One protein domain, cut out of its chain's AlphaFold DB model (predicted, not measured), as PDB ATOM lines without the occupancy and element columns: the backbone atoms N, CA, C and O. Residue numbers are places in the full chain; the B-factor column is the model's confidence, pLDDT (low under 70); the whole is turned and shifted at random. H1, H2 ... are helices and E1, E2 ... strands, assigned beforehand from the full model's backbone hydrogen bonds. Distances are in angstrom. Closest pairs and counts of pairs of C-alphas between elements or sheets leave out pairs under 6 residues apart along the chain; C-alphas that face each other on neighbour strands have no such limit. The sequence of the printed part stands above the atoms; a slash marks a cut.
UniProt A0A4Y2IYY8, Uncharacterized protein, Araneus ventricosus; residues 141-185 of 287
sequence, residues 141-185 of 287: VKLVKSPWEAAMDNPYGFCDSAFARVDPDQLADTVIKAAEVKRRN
ATOM      1  N   VAL A 141      19.574 -22.894  -5.352       80.31
ATOM      2  CA  VAL A 141      20.333 -21.640  -5.429       80.31
ATOM      3  C   VAL A 141      21.530 -21.776  -6.367       80.31
ATOM      4  O   VAL A 141      22.400 -22.621  -6.171       80.31
ATOM      5  N   LYS A 142      21.609 -20.901  -7.375       84.38
ATOM      6  CA  LYS A 142      22.787 -20.758  -8.241       84.38
ATOM      7  C   LYS A 142      23.628 -19.576  -7.790       84.38
ATOM      8  O   LYS A 142      23.103 -18.501  -7.499       84.38
ATOM      9  N   LEU A 143      24.940 -19.768  -7.785       87.19
ATOM     10  CA  LEU A 143      25.882 -18.670  -7.635       87.19
ATOM     11  C   LEU A 143      25.898 -17.866  -8.944       87.19
ATOM     12  O   LEU A 143      26.215 -18.413 -10.000       87.19
ATOM     13  N   VAL A 144      25.508 -16.595  -8.882       89.06
ATOM     14  CA  VAL A 144      25.471 -15.674 -10.033       89.06
ATOM     15  C   VAL A 144      26.663 -14.726 -10.016       89.06
ATOM     16  O   VAL A 144      27.203 -14.418 -11.076       89.06
ATOM     17  N   LYS A 145      27.092 -14.293  -8.826       90.69
ATOM     18  CA  LYS A 145      28.253 -13.415  -8.626       90.69
ATOM     19  C   LYS A 145      29.114 -13.936  -7.479       90.69
ATOM     20  O   LYS A 145      28.661 -14.752  -6.677       90.69
ATOM     21  N   SER A 146      30.353 -13.462  -7.379       91.50
ATOM     22  CA  SER A 146      31.173 -13.743  -6.197       91.50
ATOM     23  C   SER A 146      30.545 -13.085  -4.959       91.50
ATOM     24  O   SER A 146      30.144 -11.926  -5.058       91.50
ATOM     25  N   PRO A 147      30.503 -13.744  -3.781       92.38
ATOM     26  CA  PRO A 147      30.066 -13.111  -2.532       92.38
ATOM     27  C   PRO A 147      30.793 -11.798  -2.231       92.38
ATOM     28  O   PRO A 147      30.200 -10.886  -1.664       92.38
ATOM     29  N   TRP A 148      32.053 -11.690  -2.661       91.75
ATOM     30  CA  TRP A 148      32.848 -10.472  -2.548       91.75
ATOM     31  C   TRP A 148      32.359  -9.362  -3.482       91.75
ATOM     32  O   TRP A 148      32.176  -8.229  -3.060       91.75
ATOM     33  N   GLU A 149      32.120  -9.692  -4.749       91.56
ATOM     34  CA  GLU A 149      31.616  -8.739  -5.741       91.56
ATOM     35  C   GLU A 149      30.213  -8.243  -5.359       91.56
ATOM     36  O   GLU A 149      29.951  -7.047  -5.374       91.56
ATOM     37  N   ALA A 150      29.346  -9.154  -4.909       93.19
ATOM     38  CA  ALA A 150      28.017  -8.839  -4.394       93.19
ATOM     39  C   ALA A 150      28.056  -7.885  -3.189       93.19
ATOM     40  O   ALA A 150      27.270  -6.942  -3.120       93.19
ATOM     41  N   ALA A 151      29.000  -8.106  -2.269       94.06
ATOM     42  CA  ALA A 151      29.210  -7.226  -1.128       94.06
ATOM     43  C   ALA A 151      29.705  -5.835  -1.549       94.06
ATOM     44  O   ALA A 151      29.318  -4.853  -0.930       94.06
ATOM     45  N   MET A 152      30.525  -5.729  -2.599       94.81
ATOM     46  CA  MET A 152      30.978  -4.432  -3.115       94.81
ATOM     47  C   MET A 152      29.865  -3.649  -3.821       94.81
ATOM     48  O   MET A 152      29.828  -2.426  -3.727       94.81
ATOM     49  N   ASP A 153      28.956  -4.346  -4.505       90.75
ATOM     50  CA  ASP A 153      27.818  -3.725  -5.191       90.75
ATOM     51  C   ASP A 153      26.752  -3.207  -4.209       90.75
ATOM     52  O   ASP A 153      25.967  -2.318  -4.547       90.75
ATOM     53  N   ASN A 154      26.698  -3.764  -2.995       90.56
ATOM     54  CA  ASN A 154      25.752  -3.351  -1.969       90.56
ATOM     55  C   ASN A 154      26.411  -2.351  -1.001       90.56
ATOM     56  O   ASN A 154      27.389  -2.712  -0.349       90.56
ATOM     57  N   PRO A 155      25.870  -1.134  -0.799       90.69
ATOM     58  CA  PRO A 155      26.447  -0.147   0.127       90.69
ATOM     59  C   PRO A 155      26.589  -0.643   1.579       90.69
ATOM     60  O   PRO A 155      27.332  -0.054   2.357       90.69
ATOM     61  N   TYR A 156      25.898  -1.726   1.940       91.94
ATOM     62  CA  TYR A 156      25.948  -2.349   3.264       91.94
ATOM     63  C   TYR A 156      26.813  -3.619   3.331       91.94
ATOM     64  O   TYR A 156      26.896  -4.240   4.389       91.94
ATOM     65  N   GLY A 157      27.448  -4.035   2.229       91.12
ATOM     66  CA  GLY A 157      28.335  -5.202   2.225       91.12
ATOM     67  C   GLY A 157      27.634  -6.564   2.180       91.12
ATOM     68  O   GLY A 157      28.277  -7.579   2.441       91.12
ATOM     69  N   PHE A 158      26.329  -6.630   1.886       91.44
ATOM     70  CA  PHE A 158      25.614  -7.912   1.849       91.44
ATOM     71  C   PHE A 158      25.899  -8.707   0.577       91.44
ATOM     72  O   PHE A 158      25.909  -8.165  -0.525       91.44
ATOM     73  N   CYS A 159      26.025 -10.024   0.728       93.56
ATOM     74  CA  CYS A 159      26.294 -10.952  -0.365       93.56
ATOM     75  C   CYS A 159      25.035 -11.612  -0.956       93.56
ATOM     76  O   CYS A 159      25.158 -12.571  -1.712       93.56
ATOM     77  N   ASP A 160      23.831 -11.119  -0.653       88.50
ATOM     78  CA  ASP A 160      22.573 -11.751  -1.089       88.50
ATOM     79  C   ASP A 160      22.437 -11.823  -2.617       88.50
ATOM     80  O   ASP A 160      21.912 -12.797  -3.151       88.50
ATOM     81  N   SER A 161      22.987 -10.847  -3.346       88.50
ATOM     82  CA  SER A 161      23.012 -10.849  -4.816       88.50
ATOM     83  C   SER A 161      24.016 -11.842  -5.418       88.50
ATOM     84  O   SER A 161      23.990 -12.082  -6.627       88.50
ATOM     85  N   ALA A 162      24.872 -12.468  -4.603       91.44
ATOM     86  CA  ALA A 162      25.742 -13.552  -5.057       91.44
ATOM     87  C   ALA A 162      24.933 -14.798  -5.434       91.44
ATOM     88  O   ALA A 162      25.373 -15.591  -6.268       91.44
ATOM     89  N   PHE A 163      23.742 -14.953  -4.855       90.88
ATOM     90  CA  PHE A 163      22.933 -16.156  -4.918       90.88
ATOM     91  C   PHE A 163      21.556 -15.858  -5.514       90.88
ATOM     92  O   PHE A 163      20.767 -15.109  -4.948       90.88
ATOM     93  N   ALA A 164      21.223 -16.488  -6.640       86.44
ATOM     94  CA  ALA A 164      19.870 -16.437  -7.185       86.44
ATOM     95  C   ALA A 164      19.137 -17.744  -6.894       86.44
ATOM     96  O   ALA A 164      19.681 -18.825  -7.129       86.44
ATOM     97  N   ARG A 165      17.886 -17.644  -6.440       84.19
ATOM     98  CA  ARG A 165      17.005 -18.809  -6.344       84.19
ATOM     99  C   ARG A 165      16.709 -19.344  -7.744       84.19
ATOM    100  O   ARG A 165      16.478 -18.569  -8.671       84.19
ATOM    101  N   VAL A 166      16.775 -20.658  -7.898       78.69
ATOM    102  CA  VAL A 166      16.477 -21.360  -9.144       78.69
ATOM    103  C   VAL A 166      15.188 -22.129  -8.947       78.69
ATOM    104  O   VAL A 166      15.107 -22.978  -8.062       78.69
ATOM    105  N   ASP A 167      14.202 -21.851  -9.796       79.25
ATOM    106  CA  ASP A 167      13.005 -22.676  -9.862       79.25
ATOM    107  C   ASP A 167      13.389 -24.072 -10.380       79.25
ATOM    108  O   ASP A 167      14.063 -24.178 -11.416       79.25
ATOM    109  N   PRO A 168      12.977 -25.153  -9.696       73.00
ATOM    110  CA  PRO A 168      13.374 -26.516 -10.047       73.00
ATOM    111  C   PRO A 168      12.968 -26.904 -11.479       73.00
ATOM    112  O   PRO A 168      13.716 -27.613 -12.155       73.00
ATOM    113  N   ASP A 169      11.850 -26.373 -11.978       74.38
ATOM    114  CA  ASP A 169      11.352 -26.649 -13.332       74.38
ATOM    115  C   ASP A 169      12.249 -26.021 -14.416       74.38
ATOM    116  O   ASP A 169      12.585 -26.664 -15.411       74.38
ATOM    117  N   GLN A 170      12.754 -24.803 -14.187       72.00
ATOM    118  CA  GLN A 170      13.685 -24.145 -15.115       72.00
ATOM    119  C   GLN A 170      15.048 -24.853 -15.161       72.00
ATOM    120  O   GLN A 170      15.717 -24.881 -16.205       72.00
ATOM    121  N   LEU A 171      15.480 -25.434 -14.036       72.12
ATOM    122  CA  LEU A 171      16.699 -26.239 -13.983       72.12
ATOM    123  C   LEU A 171      16.544 -27.518 -14.810       72.12
ATOM    124  O   LEU A 171      17.440 -27.839 -15.595       72.12
ATOM    125  N   ALA A 172      15.408 -28.208 -14.678       74.31
ATOM    126  CA  ALA A 172      15.108 -29.410 -15.449       74.31
ATOM    127  C   ALA A 172      15.148 -29.128 -16.960       74.31
ATOM    128  O   ALA A 172      15.879 -29.806 -17.687       74.31
ATOM    129  N   ASP A 173      14.488 -28.064 -17.421       77.88
ATOM    130  CA  ASP A 173      14.494 -27.657 -18.832       77.88
ATOM    131  C   ASP A 173      15.898 -27.320 -19.352       77.88
ATOM    132  O   ASP A 173      16.255 -27.651 -20.487       77.88
ATOM    133  N   THR A 174      16.725 -26.678 -18.523       78.44
ATOM    134  CA  THR A 174      18.106 -26.321 -18.887       78.44
ATOM    135  C   THR A 174      18.984 -27.564 -19.024       78.44
ATOM    136  O   THR A 174      19.761 -27.672 -19.978       78.44
ATOM    137  N   VAL A 175      18.845 -28.529 -18.111       79.25
ATOM    138  CA  VAL A 175      19.587 -29.799 -18.151       79.25
ATOM    139  C   VAL A 175      19.143 -30.654 -19.338       79.25
ATOM    140  O   VAL A 175      19.998 -31.200 -20.039       79.25
ATOM    141  N   ILE A 176      17.837 -30.722 -19.618       82.06
ATOM    142  CA  ILE A 176      17.282 -31.434 -20.780       82.06
ATOM    143  C   ILE A 176      17.816 -30.821 -22.082       82.06
ATOM    144  O   ILE A 176      18.367 -31.544 -22.920       82.06
ATOM    145  N   LYS A 177      17.767 -29.488 -22.224       81.62
ATOM    146  CA  LYS A 177      18.329 -28.782 -23.389       81.62
ATOM    147  C   LYS A 177      19.833 -29.021 -23.538       81.62
ATOM    148  O   LYS A 177      20.308 -29.275 -24.646       81.62
ATOM    149  N   ALA A 178      20.592 -28.978 -22.443       80.31
ATOM    150  CA  ALA A 178      22.033 -29.234 -22.467       80.31
ATOM    151  C   ALA A 178      22.359 -30.683 -22.877       80.31
ATOM    152  O   ALA A 178      23.277 -30.918 -23.670       80.31
ATOM    153  N   ALA A 179      21.586 -31.656 -22.387       81.31
ATOM    154  CA  ALA A 179      21.720 -33.059 -22.762       81.31
ATOM    155  C   ALA A 179      21.405 -33.289 -24.251       81.31
ATOM    156  O   ALA A 179      22.136 -34.016 -24.929       81.31
ATOM    157  N   GLU A 180      20.380 -32.629 -24.796       82.88
ATOM    158  CA  GLU A 180      20.051 -32.699 -26.225       82.88
ATOM    159  C   GLU A 180      21.120 -32.080 -27.127       82.88
ATOM    160  O   GLU A 180      21.442 -32.653 -28.172       82.88
ATOM    161  N   VAL A 181      21.700 -30.942 -26.736       79.94
ATOM    162  CA  VAL A 181      22.822 -30.329 -27.467       79.94
ATOM    163  C   VAL A 181      24.017 -31.283 -27.498       79.94
ATOM    164  O   VAL A 181      24.613 -31.492 -28.555       79.94
ATOM    165  N   LYS A 182      24.325 -31.936 -26.371       78.00
ATOM    166  CA  LYS A 182      25.420 -32.910 -26.294       78.00
ATOM    167  C   LYS A 182      25.164 -34.161 -27.143       78.00
ATOM    168  O   LYS A 182      26.096 -34.658 -27.766       78.00
ATOM    169  N   ARG A 183      23.908 -34.616 -27.230       73.25
ATOM    170  CA  ARG A 183      23.471 -35.704 -28.126       73.25
ATOM    171  C   ARG A 183      23.566 -35.341 -29.611       73.25
ATOM    172  O   ARG A 183      23.882 -36.203 -30.423       73.25
ATOM    173  N   ARG A 184      23.289 -34.089 -29.983       70.00
ATOM    174  CA  ARG A 184      23.394 -33.625 -31.380       70.00
ATOM    175  C   ARG A 184      24.841 -33.405 -31.824       70.00
ATOM    176  O   ARG A 184      25.147 -33.613 -32.993       70.00
ATOM    177  N   ASN A 185      25.738 -33.062 -30.899       60.91
ATOM    178  CA  ASN A 185      27.167 -32.895 -31.180       60.91
ATOM    179  C   ASN A 185      27.976 -34.210 -31.204       60.91
ATOM    180  O   ASN A 185      29.150 -34.172 -31.556       60.91
TER     181      ASN A 185
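This is residues 141 to 185 of the 287 residues of an uncharacterized protein of Araneus ventricosus (UniProt A0A4Y2IYY8). A small head, made of the short paired strands E1 and E2 with the short helix H1 at its far end, has one long arm, helix H2, whose residues 169 to 184 stick out free. The printed part has 45 residues with two named strands and two named helices, ordered E1, H1, E2, H2; the sheet, E1 - E2, is antiparallel and the class mostly helix. It is extended, with a radius of gyration of the C-alphas of 15.1 A and spans of 46 by 21 by 9 A.

Find C-alpha 141 at (20.333, -21.640, -5.429), where E1, residues 141 to 143, begins. H1 follows at residues 147 to 153, 10.0 A long, then E2 at residues 163 to 165. H2, residues 168 to 184, runs 24.6 A to C-alpha 184 at (23.394, -33.625, -31.380).

Look at neighbours E1 and E2, antiparallel at 148 degrees: N 142 and O 164 are within hydrogen-bond range at 2.8 A. H2 is apart from E1 and H1. In H1 and H2 every O i to N i+4 pair is within hydrogen-bond range.

The farthest C-alphas, of Tyr 156 and Arg 184, are 46.7 A apart. The printed part has no cut and no long link; residue 185 alone has pLDDT under 70.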